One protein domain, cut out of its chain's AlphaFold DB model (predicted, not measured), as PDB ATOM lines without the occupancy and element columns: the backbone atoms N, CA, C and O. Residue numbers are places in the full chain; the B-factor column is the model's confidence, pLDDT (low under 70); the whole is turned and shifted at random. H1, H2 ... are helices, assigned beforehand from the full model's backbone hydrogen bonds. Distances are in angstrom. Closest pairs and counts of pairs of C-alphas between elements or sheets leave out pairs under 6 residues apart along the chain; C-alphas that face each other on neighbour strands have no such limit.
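This is residues 33 to 68 and 72 to 123 of the 201 residues of the protein "DUF1281_C domain-containing protein" of Pelagibacteraceae bacterium TMED247 (UniProt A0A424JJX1). This domain has little regular structure: four short helices sit among loops in two rows, H3 and H4 in one, H1 and H2 in the other, while residues 38 to 43 stick out. The 88 printed residues, all helix by class, have H1 to H4 in chain order, 33 residues, and no named strand. The whole is compact, radius of gyration of the C-alphas 13.5 A, spanning 38 by 32 by 20 A.

H3, residues 88 to 98, begins at C-alpha (425.843, 412.643, 301.269) and is 15.3 A long. H4, residues 109 to 117, 11.3 A, ends at C-alpha (430.919, 422.926, 289.218). H1 is residues 50 to 57, 10.4 A; H2 is 79 to 83.

H3 and H4, a helical hairpin, only just touch, with 3 pairs of C-alphas within 8 A, closest Ser 88 and Tyr 110, 6.6 A; they run opposite ways at a steep tilt of 42 degrees. H1 and H4 are apart. Every O i to N i+4 pair in H1, H2, H3 and H4 is within hydrogen-bond range.

Residues 69 to 71 are cut out; C-alphas 68 and 72 are 11.3 A apart. Residues 36 to 48 have pLDDT under 70.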
ATOM      1  N   ASN A  33     436.980 406.991 297.665       88.00
ATOM      2  CA  ASN A  33     437.046 405.658 298.258       88.00
ATOM      3  C   ASN A  33     435.685 404.957 298.135       88.00
ATOM      4  O   ASN A  33     434.633 405.585 298.286       88.00
ATOM      5  N   ASP A  34     435.702 403.650 297.872       81.94
ATOM      6  CA  ASP A  34     434.480 402.850 297.848       81.94
ATOM      7  C   ASP A  34     434.118 402.419 299.266       81.94
ATOM      8  O   ASP A  34     434.829 401.645 299.912       81.94
ATOM      9  N   PHE A  35     432.997 402.937 299.746       79.19
ATOM     10  CA  PHE A  35     432.468 402.583 301.050       79.19
ATOM     11  C   PHE A  35     431.481 401.410 300.964       79.19
ATOM     12  O   PHE A  35     431.199 400.800 301.985       79.19
ATOM     13  N   HIS A  36     431.009 401.010 299.780       68.38
ATOM     14  CA  HIS A  36     430.048 399.920 299.619       68.38
ATOM     15  C   HIS A  36     430.712 398.536 299.725       68.38
ATOM     16  O   HIS A  36     431.698 398.238 299.050       68.38
ATOM     17  N   GLN A  37     430.133 397.623 300.512       55.47
ATOM     18  CA  GLN A  37     430.539 396.215 300.461       55.47
ATOM     19  C   GLN A  37     430.100 395.610 299.111       55.47
ATOM     20  O   GLN A  37     428.913 395.444 298.852       55.47
ATOM     21  N   GLY A  38     431.064 395.294 298.238       51.16
ATOM     22  CA  GLY A  38     430.816 394.620 296.952       51.16
ATOM     23  C   GLY A  38     430.764 395.522 295.710       51.16
ATOM     24  O   GLY A  38     430.421 395.036 294.630       51.16
ATOM     25  N   GLY A  39     431.130 396.802 295.830       51.81
ATOM     26  CA  GLY A  39     431.116 397.755 294.718       51.81
ATOM     27  C   GLY A  39     429.716 398.204 294.296       51.81
ATOM     28  O   GLY A  39     428.701 397.774 294.841       51.81
ATOM     29  N   TYR A  40     429.650 399.054 293.264       47.31
ATOM     30  CA  TYR A  40     428.422 399.656 292.707       47.31
ATOM     31  C   TYR A  40     427.304 398.664 292.305       47.31
ATOM     32  O   TYR A  40     426.199 399.087 291.965       47.31
ATOM     33  N   LYS A  41     427.550 397.348 292.328       46.91
ATOM     34  CA  LYS A  41     426.608 396.295 291.917       46.91
ATOM     35  C   LYS A  41     425.844 395.671 293.089       46.91
ATOM     36  O   LYS A  41     425.731 394.453 293.152       46.91
ATOM     37  N   GLY A  42     425.295 396.516 293.964       44.62
ATOM     38  CA  GLY A  42     424.172 396.200 294.856       44.62
ATOM     39  C   GLY A  42     424.261 394.857 295.585       44.62
ATOM     40  O   GLY A  42     423.735 393.854 295.112       44.62
ATOM     41  N   GLY A  43     424.862 394.858 296.775       43.25
ATOM     42  CA  GLY A  43     425.022 393.645 297.574       43.25
ATOM     43  C   GLY A  43     425.267 393.878 299.064       43.25
ATOM     44  O   GLY A  43     426.144 393.239 299.623       43.25
ATOM     45  N   GLY A  44     424.467 394.740 299.707       40.47
ATOM     46  CA  GLY A  44     424.309 394.782 301.170       40.47
ATOM     47  C   GLY A  44     425.220 395.744 301.950       40.47
ATOM     48  O   GLY A  44     426.377 395.965 301.621       40.47
ATOM     49  N   TRP A  45     424.675 396.291 303.036       44.31
ATOM     50  CA  TRP A  45     425.408 396.866 304.176       44.31
ATOM     51  C   TRP A  45     424.937 396.125 305.447       44.31
ATOM     52  O   TRP A  45     423.785 395.675 305.432       44.31
ATOM     53  N   PRO A  46     425.723 395.986 306.548       53.34
ATOM     54  CA  PRO A  46     426.901 396.776 306.949       53.34
ATOM     55  C   PRO A  46     428.118 395.871 307.331       53.34
ATOM     56  O   PRO A  46     427.988 394.659 307.417       53.34
ATOM     57  N   ALA A  47     429.346 396.285 307.632       57.19
ATOM     58  CA  ALA A  47     430.010 397.554 307.863       57.19
ATOM     59  C   ALA A  47     431.518 397.288 307.679       57.19
ATOM     60  O   ALA A  47     432.017 396.255 308.140       57.19
ATOM     61  N   PHE A  48     432.276 398.232 307.130       63.38
ATOM     62  CA  PHE A  48     433.650 398.378 307.604       63.38
ATOM     63  C   PHE A  48     433.579 398.589 309.130       63.38
ATOM     64  O   PHE A  48     432.766 399.385 309.608       63.38
ATOM     65  N   ASP A  49     434.341 397.815 309.907       80.94
ATOM     66  CA  ASP A  49     434.534 398.144 311.322       80.94
ATOM     67  C   ASP A  49     435.129 399.553 311.441       80.94
ATOM     68  O   ASP A  49     435.653 400.106 310.469       80.94
ATOM     69  N   ASP A  50     435.033 400.142 312.627       87.44
ATOM     70  CA  ASP A  50     435.423 401.535 312.839       87.44
ATOM     71  C   ASP A  50     436.884 401.776 312.426       87.44
ATOM     72  O   ASP A  50     437.192 402.814 311.851       87.44
ATOM     73  N   ILE A  51     437.769 400.784 312.601       86.44
ATOM     74  CA  ILE A  51     439.177 400.873 312.187       86.44
ATOM     75  C   ILE A  51     439.279 401.002 310.666       86.44
ATOM     76  O   ILE A  51     440.028 401.841 310.171       86.44
ATOM     77  N   ARG A  52     438.532 400.198 309.905       85.94
ATOM     78  CA  ARG A  52     438.536 400.266 308.438       85.94
ATOM     79  C   ARG A  52     437.905 401.553 307.906       85.94
ATOM     80  O   ARG A  52     438.429 402.107 306.946       85.94
ATOM     81  N   LEU A  53     436.829 402.048 308.522       88.75
ATOM     82  CA  LEU A  53     436.234 403.339 308.147       88.75
ATOM     83  C   LEU A  53     437.208 404.488 308.394       88.75
ATOM     84  O   LEU A  53     437.446 405.289 307.495       88.75
ATOM     85  N   LEU A  54     437.826 404.518 309.577       89.06
ATOM     86  CA  LEU A  54     438.847 405.507 309.910       89.06
ATOM     87  C   LEU A  54     440.050 405.415 308.966       89.06
ATOM     88  O   LEU A  54     440.562 406.443 308.541       89.06
ATOM     89  N   ALA A  55     440.475 404.205 308.589       88.81
ATOM     90  CA  ALA A  55     441.553 404.020 307.623       88.81
ATOM     91  C   ALA A  55     441.188 404.588 306.240       88.81
ATOM     92  O   ALA A  55     441.980 405.339 305.675       88.81
ATOM     93  N   LEU A  56     439.990 404.299 305.721       88.00
ATOM     94  CA  LEU A  56     439.520 404.857 304.444       88.00
ATOM     95  C   LEU A  56     439.420 406.386 304.488       88.00
ATOM     96  O   LEU A  56     439.797 407.048 303.531       88.00
ATOM     97  N   MET A  57     438.975 406.951 305.609       90.62
ATOM     98  CA  MET A  57     438.844 408.402 305.780       90.62
ATOM     99  C   MET A  57     440.167 409.112 306.105       90.62
ATOM    100  O   MET A  57     440.206 410.338 306.135       90.62
ATOM    101  N   SER A  58     441.257 408.375 306.351       90.62
ATOM    102  CA  SER A  58     442.546 408.966 306.743       90.62
ATOM    103  C   SER A  58     443.372 409.505 305.575       90.62
ATOM    104  O   SER A  58     444.284 410.304 305.786       90.62
ATOM    105  N   SER A  59     443.076 409.077 304.346       88.75
ATOM    106  CA  SER A  59     443.808 409.495 303.152       88.75
ATOM    107  C   SER A  59     442.908 409.513 301.918       88.75
ATOM    108  O   SER A  59     442.080 408.608 301.764       88.75
ATOM    109  N   PRO A  60     443.096 410.478 301.001       90.06
ATOM    110  CA  PRO A  60     442.375 410.475 299.739       90.06
ATOM    111  C   PRO A  60     442.755 409.239 298.902       90.06
ATOM    112  O   PRO A  60     443.882 408.739 299.005       90.06
ATOM    113  N   PRO A  61     441.847 408.754 298.043       91.12
ATOM    114  CA  PRO A  61     442.137 407.661 297.125       91.12
ATOM    115  C   PRO A  61     443.142 408.077 296.045       91.12
ATOM    116  O   PRO A  61     443.430 409.261 295.824       91.12
ATOM    117  N   GLU A  62     443.617 407.083 295.295       92.06
ATOM    118  CA  GLU A  62     444.421 407.317 294.102       92.06
ATOM    119  C   GLU A  62     443.679 408.172 293.064       92.06
ATOM    120  O   GLU A  62     442.450 408.190 292.967       92.06
ATOM    121  N   LEU A  63     444.443 408.901 292.255       95.06
ATOM    122  CA  LEU A  63     443.879 409.670 291.150       95.06
ATOM    123  C   LEU A  63     443.255 408.740 290.097       95.06
ATOM    124  O   LEU A  63     443.619 407.573 289.965       95.06
ATOM    125  N   GLY A  64     442.325 409.277 289.319       94.06
ATOM    126  CA  GLY A  64     441.590 408.556 288.289       94.06
ATOM    127  C   GLY A  64     442.337 408.483 286.961       94.06
ATOM    128  O   GLY A  64     443.574 408.455 286.912       94.06
ATOM    129  N   ARG A  65     441.564 408.428 285.874       93.94
ATOM    130  CA  ARG A  65     442.078 408.396 284.498       93.94
ATOM    131  C   ARG A  65     442.661 409.747 284.093       93.94
ATOM    132  O   ARG A  65     442.327 410.770 284.686       93.94
ATOM    133  N   GLU A  66     443.525 409.744 283.084       96.69
ATOM    134  CA  GLU A  66     443.900 410.982 282.399       96.69
ATOM    135  C   GLU A  66     442.710 411.552 281.621       96.69
ATOM    136  O   GLU A  66     441.833 410.813 281.173       96.69
ATOM    137  N   SER A  67     442.690 412.873 281.486       97.31
ATOM    138  CA  SER A  67     441.713 413.627 280.711       97.31
ATOM    139  C   SER A  67     442.388 414.861 280.113       97.31
ATOM    140  O   SER A  67     443.261 415.465 280.750       97.31
ATOM    141  N   ASP A  68     441.997 415.231 278.893       98.00
ATOM    142  CA  ASP A  68     442.513 416.431 278.228       98.00
ATOM    143  C   ASP A  68     441.922 417.728 278.808       98.00
ATOM    144  O   ASP A  68     442.557 418.781 278.705       98.00
ATOM    145  N   HIS A  72     439.206 418.689 287.814       97.00
ATOM    146  CA  HIS A  72     439.992 418.477 289.023       97.00
ATOM    147  C   HIS A  72     441.376 419.136 288.995       97.00
ATOM    148  O   HIS A  72     441.936 419.394 290.056       97.00
ATOM    149  N   GLN A  73     441.943 419.376 287.807       96.88
ATOM    150  CA  GLN A  73     443.221 420.079 287.676       96.88
ATOM    151  C   GLN A  73     443.041 421.596 287.720       96.88
ATOM    152  O   GLN A  73     443.888 422.294 288.269       96.88
ATOM    153  N   LEU A  74     441.935 422.102 287.168       97.00
ATOM    154  CA  LEU A  74     441.620 423.531 287.182       97.00
ATOM    155  C   LEU A  74     441.048 423.968 288.540       97.00
ATOM    156  O   LEU A  74     441.462 424.984 289.083       97.00
ATOM    157  N   TYR A  75     440.147 423.167 289.110       96.81
ATOM    158  CA  TYR A  75     439.485 423.402 290.390       96.81
ATOM    159  C   TYR A  75     439.382 422.102 291.178       96.81
ATOM    160  O   TYR A  75     438.445 421.324 291.012       96.81
ATOM    161  N   ASN A  76     440.362 421.859 292.043       95.62
ATOM    162  CA  ASN A  76     440.505 420.600 292.758       95.62
ATOM    163  C   ASN A  76     439.427 420.388 293.832       95.62
ATOM    164  O   ASN A  76     439.118 421.278 294.620       95.62
ATOM    165  N   VAL A  77     438.925 419.154 293.925       96.69
ATOM    166  CA  VAL A  77     438.187 418.708 295.115       96.69
ATOM    167  C   VAL A  77     439.196 418.552 296.264       96.69
ATOM    168  O   VAL A  77     440.178 417.824 296.067       96.69
ATOM    169  N   PRO A  78     438.994 419.183 297.437       96.19
ATOM    170  CA  PRO A  78     439.888 419.047 298.584       96.19
ATOM    171  C   PRO A  78     440.062 417.592 299.030       96.19
ATOM    172  O   PRO A  78     439.119 416.802 298.994       96.19
ATOM    173  N   ASP A  79     441.254 417.235 299.505       95.62
ATOM    174  CA  ASP A  79     441.554 415.848 299.884       95.62
ATOM    175  C   ASP A  79     440.696 415.340 301.051       95.62
ATOM    176  O   ASP A  79     440.305 414.177 301.051       95.62
ATOM    177  N   GLU A  80     440.323 416.211 301.993       94.38
ATOM    178  CA  GLU A  80     439.395 415.884 303.086       94.38
ATOM    179  C   GLU A  80     437.989 415.519 302.584       94.38
ATOM    180  O   GLU A  80     437.359 414.613 303.120       94.38
ATOM    181  N   VAL A  81     437.528 416.152 301.501       95.88
ATOM    182  CA  VAL A  81     436.253 415.831 300.840       95.88
ATOM    183  C   VAL A  81     436.366 414.508 300.074       95.88
ATOM    184  O   VAL A  81     435.432 413.712 300.044       95.88
ATOM    185  N   ARG A  82     437.528 414.234 299.471       95.25
ATOM    186  CA  ARG A  82     437.785 412.991 298.722       95.25
ATOM    187  C   ARG A  82     438.000 411.767 299.605       95.25
ATOM    188  O   ARG A  82     437.806 410.643 299.145       95.25
ATOM    189  N   ALA A  83     438.450 411.976 300.838       93.88
ATOM    190  CA  ALA A  83     438.691 410.905 301.797       93.88
ATOM    191  C   ALA A  83     437.383 410.311 302.346       93.88
ATOM    192  O   ALA A  83     437.366 409.163 302.789       93.88
ATOM    193  N   ILE A  84     436.279 411.058 302.286       92.38
ATOM    194  CA  ILE A  84     434.972 410.626 302.788       92.38
ATOM    195  C   ILE A  84     434.080 410.066 301.664       92.38
ATOM    196  O   ILE A  84     434.410 410.198 300.481       92.38
ATOM    197  N   PRO A  85     432.945 409.409 301.987       92.00
ATOM    198  CA  PRO A  85     432.053 408.880 300.964       92.00
ATOM    199  C   PRO A  85     431.533 409.970 300.020       92.00
ATOM    200  O   PRO A  85     431.098 411.033 300.458       92.00
ATOM    201  N   TYR A  86     431.500 409.665 298.719       93.62
ATOM    202  CA  TYR A  86     430.997 410.595 297.703       93.62
ATOM    203  C   TYR A  86     429.541 411.017 297.959       93.62
ATOM    204  O   TYR A  86     429.206 412.190 297.845       93.62
ATOM    205  N   SER A  87     428.669 410.062 298.305       92.38
ATOM    206  CA  SER A  87     427.244 410.309 298.552       92.38
ATOM    207  C   SER A  87     427.003 410.889 299.943       92.38
ATOM    208  O   SER A  87     427.422 410.300 300.939       92.38
ATOM    209  N   SER A  88     426.226 411.969 300.019       92.31
ATOM    210  CA  SER A  88     425.843 412.643 301.269       92.31
ATOM    211  C   SER A  88     425.146 411.711 302.261       92.31
ATOM    212  O   SER A  88     425.419 411.762 303.458       92.31
ATOM    213  N   ASN A  89     424.305 410.794 301.769       91.12
ATOM    214  CA  ASN A  89     423.618 409.823 302.626       91.12
ATOM    215  C   ASN A  89     424.606 408.831 303.251       91.12
ATOM    216  O   ASN A  89     424.539 408.564 304.447       91.12
ATOM    217  N   VAL A  90     425.557 408.327 302.457       90.06
ATOM    218  CA  VAL A  90     426.570 407.376 302.938       90.06
ATOM    219  C   VAL A  90     427.547 408.073 303.888       90.06
ATOM    220  O   VAL A  90     427.903 407.506 304.916       90.06
ATOM    221  N   ALA A  91     427.938 409.317 303.597       92.31
ATOM    222  CA  ALA A  91     428.762 410.127 304.491       92.31
ATOM    223  C   ALA A  91     428.084 410.316 305.858       92.31
ATOM    224  O   ALA A  91     428.690 410.020 306.887       92.31
ATOM    225  N   ALA A  92     426.805 410.701 305.876       92.69
ATOM    226  CA  ALA A  92     426.035 410.856 307.108       92.69
ATOM    227  C   ALA A  92     425.919 409.546 307.911       92.69
ATOM    228  O   ALA A  92     426.022 409.559 309.138       92.69
ATOM    229  N   GLU A  93     425.718 408.405 307.245       91.00
ATOM    230  CA  GLU A  93     425.694 407.090 307.897       91.00
ATOM    231  C   GLU A  93     427.045 406.729 308.530       91.00
ATOM    232  O   GLU A  93     427.087 406.278 309.679       91.00
ATOM    233  N   VAL A  94     428.150 406.960 307.812       90.56
ATOM    234  CA  VAL A  94     429.513 406.696 308.302       90.56
ATOM    235  C   VAL A  94     429.843 407.582 309.503       90.56
ATOM    236  O   VAL A  94     430.297 407.063 310.524       90.56
ATOM    237  N   TYR A  95     429.553 408.882 309.441       94.25
ATOM    238  CA  TYR A  95     429.801 409.789 310.561       94.25
ATOM    239  C   TYR A  95     428.998 409.424 311.809       94.25
ATOM    240  O   TYR A  95     429.563 409.345 312.902       94.25
ATOM    241  N   LYS A  96     427.700 409.123 311.654       93.50
ATOM    242  CA  LYS A  96     426.849 408.664 312.764       93.50
ATOM    243  C   LYS A  96     427.386 407.387 313.397       93.50
ATOM    244  O   LYS A  96     427.363 407.255 314.619       93.50
ATOM    245  N   LYS A  97     427.885 406.454 312.584       90.69
ATOM    246  CA  LYS A  97     428.480 405.204 313.066       90.69
ATOM    247  C   LYS A  97     429.774 405.443 313.848       90.69
ATOM    248  O   LYS A  97     429.977 404.790 314.865       90.69
ATOM    249  N   LEU A  98     430.612 406.374 313.396       92.25
ATOM    250  CA  LEU A  98     431.862 406.748 314.064       92.25
ATOM    251  C   LEU A  98     431.660 407.684 315.269       92.25
ATOM    252  O   LEU A  98     432.617 407.963 315.986       92.25
ATOM    253  N   GLY A  99     430.435 408.165 315.505       94.56
ATOM    254  CA  GLY A  99     430.131 409.089 316.596       94.56
ATOM    255  C   GLY A  99     430.720 410.487 316.396       94.56
ATOM    256  O   GLY A  99     431.015 411.160 317.381       94.56
ATOM    257  N   VAL A 100     430.912 410.914 315.141       94.88
ATOM    258  CA  VAL A 100     431.415 412.257 314.814       94.88
ATOM    259  C   VAL A 100     430.277 413.279 314.969       94.88
ATOM    260  O   VAL A 100     429.221 413.077 314.353       94.88
ATOM    261  N   PRO A 101     430.459 414.351 315.765       96.75
ATOM    262  CA  PRO A 101     429.469 415.420 315.912       96.75
ATOM    263  C   PRO A 101     429.114 416.068 314.568       96.75
ATOM    264  O   PRO A 101     429.981 416.206 313.710       96.75
ATOM    265  N   GLU A 102     427.852 416.459 314.366       95.06
ATOM    266  CA  GLU A 102     427.375 417.014 313.081       95.06
ATOM    267  C   GLU A 102     428.086 418.317 312.693       95.06
ATOM    268  O   GLU A 102     428.297 418.582 311.512       95.06
ATOM    269  N   GLU A 103     428.514 419.103 313.679       95.75
ATOM    270  CA  GLU A 103     429.312 420.315 313.492       95.75
ATOM    271  C   GLU A 103     430.701 420.064 312.881       95.75
ATOM    272  O   GLU A 103     431.266 420.978 312.280       95.75
ATOM    273  N   ASP A 104     431.220 418.838 312.991       95.12
ATOM    274  CA  ASP A 104     432.526 418.429 312.466       95.12
ATOM    275  C   ASP A 104     432.411 417.707 311.107       95.12
ATOM    276  O   ASP A 104     433.403 417.201 310.574       95.12
ATOM    277  N   TRP A 105     431.208 417.609 310.528       95.19
ATOM    278  CA  TRP A 105     431.015 416.911 309.259       95.19
ATOM    279  C   TRP A 105     431.589 417.705 308.089       95.19
ATOM    280  O   TRP A 105     431.176 418.825 307.792       95.19
ATOM    281  N   VAL A 106     432.495 417.065 307.352       94.94
ATOM    282  CA  VAL A 106     432.978 417.573 306.065       94.94
ATOM    283  C   VAL A 106     431.911 417.341 304.992       94.94
ATOM    284  O   VAL A 106     431.265 416.288 304.963       94.94
ATOM    285  N   THR A 107     431.740 418.320 304.100       94.81
ATOM    286  CA  THR A 107     430.824 418.219 302.954       94.81
ATOM    287  C   THR A 107     431.184 417.041 302.049       94.81
ATOM    288  O   THR A 107     432.362 416.771 301.819       94.81
ATOM    289  N   SER A 108     430.178 416.335 301.530       95.31
ATOM    290  CA  SER A 108     430.396 415.186 300.645       95.31
ATOM    291  C   SER A 108     430.945 415.624 299.287       95.31
ATOM    292  O   SER A 108     430.726 416.755 298.847       95.31
ATOM    293  N   GLY A 109     431.612 414.706 298.582       95.81
ATOM    294  CA  GLY A 109     432.046 414.948 297.204       95.81
ATOM    295  C   GLY A 109     430.887 415.343 296.292       95.81
ATOM    296  O   GLY A 109     431.006 416.284 295.517       95.81
ATOM    297  N   TYR A 110     429.732 414.694 296.452       95.12
ATOM    298  CA  TYR A 110     428.527 415.017 295.699       95.12
ATOM    299  C   TYR A 110     428.087 416.473 295.913       95.12
ATOM    300  O   TYR A 110     427.846 417.176 294.931       95.12
ATOM    301  N   GLU A 111     428.010 416.957 297.159       96.50
ATOM    302  CA  GLU A 111     427.601 418.351 297.391       96.50
ATOM    303  C   GLU A 111     428.676 419.351 297.007       96.50
ATOM    304  O   GLU A 111     428.354 420.419 296.479       96.50
ATOM    305  N   TRP A 112     429.944 419.014 297.237       97.50
ATOM    306  CA  TRP A 112     431.047 419.871 296.838       97.50
ATOM    307  C   TRP A 112     431.051 420.074 295.324       97.50
ATOM    308  O   TRP A 112     431.075 421.218 294.874       97.50
ATOM    309  N   GLU A 113     430.973 418.999 294.539       97.44
ATOM    310  CA  GLU A 113     431.010 419.067 293.076       97.44
ATOM    311  C   GLU A 113     429.800 419.820 292.520       97.44
ATOM    312  O   GLU A 113     429.987 420.758 291.751       97.44
ATOM    313  N   ASN A 114     428.574 419.531 292.976       95.88
ATOM    314  CA  ASN A 114     427.402 420.294 292.524       95.88
ATOM    315  C   ASN A 114     427.523 421.785 292.871       95.88
ATOM    316  O   ASN A 114     427.240 422.633 292.030       95.88
ATOM    317  N   SER A 115     427.978 422.117 294.083       96.00
ATOM    318  CA  SER A 115     428.079 423.514 294.524       96.00
ATOM    319  C   SER A 115     429.197 424.288 293.821       96.00
ATOM    320  O   SER A 115     429.118 425.507 293.706       96.00
ATOM    321  N   ASN A 116     430.259 423.605 293.384       96.12
ATOM    322  CA  ASN A 116     431.428 424.251 292.787       96.12
ATOM    323  C   ASN A 116     431.453 424.179 291.263       96.12
ATOM    324  O   ASN A 116     432.018 425.070 290.640       96.12
ATOM    325  N   TRP A 117     430.891 423.136 290.663       97.56
ATOM    326  CA  TRP A 117     430.919 422.926 289.218       97.56
ATOM    327  C   TRP A 117     429.542 423.040 288.568       97.56
ATOM    328  O   TRP A 117     429.458 423.190 287.354       97.56
ATOM    329  N   GLY A 118     428.462 422.971 289.350       96.25
ATOM    330  CA  GLY A 118     427.097 422.858 288.831       96.25
ATOM    331  C   GLY A 118     426.750 421.451 288.332       96.25
ATOM    332  O   GLY A 118     425.606 421.194 287.974       96.25
ATOM    333  N   CYS A 119     427.710 420.523 288.338       95.38
ATOM    334  CA  CYS A 119     427.526 419.145 287.902       95.38
ATOM    335  C   CYS A 119     428.393 418.179 288.721       95.38
ATOM    336  O   CYS A 119     429.255 418.576 289.505       95.38
ATOM    337  N   LYS A 120     428.171 416.883 288.506       94.31
ATOM    338  CA  LYS A 120     428.891 415.782 289.164       94.31
ATOM    339  C   LYS A 120     430.008 415.269 288.262       94.31
ATOM    340  O   LYS A 120     429.875 415.324 287.043       94.31
ATOM    341  N   TRP A 121     431.048 414.705 288.864       94.62
ATOM    342  CA  TRP A 121     432.129 413.915 288.255       94.62
ATOM    343  C   TRP A 121     433.078 414.667 287.310       94.62
ATOM    344  O   TRP A 121     434.041 414.081 286.808       94.62
ATOM    345  N   GLY A 122     432.837 415.961 287.097       95.31
ATOM    346  CA  GLY A 122     433.514 416.774 286.091       95.31
ATOM    347  C   GLY A 122     433.170 416.359 284.656       95.31
ATOM    348  O   GLY A 122     432.208 415.627 284.423       95.31
ATOM    349  N   GLY A 123     433.966 416.822 283.686       95.31
ATOM    350  CA  GLY A 123     433.834 416.416 282.285       95.31
ATOM    351  C   GLY A 123     434.171 414.936 282.083       95.31
ATOM    352  O   GLY A 123     435.330 414.522 282.191       95.31
TER     353      GLY A 123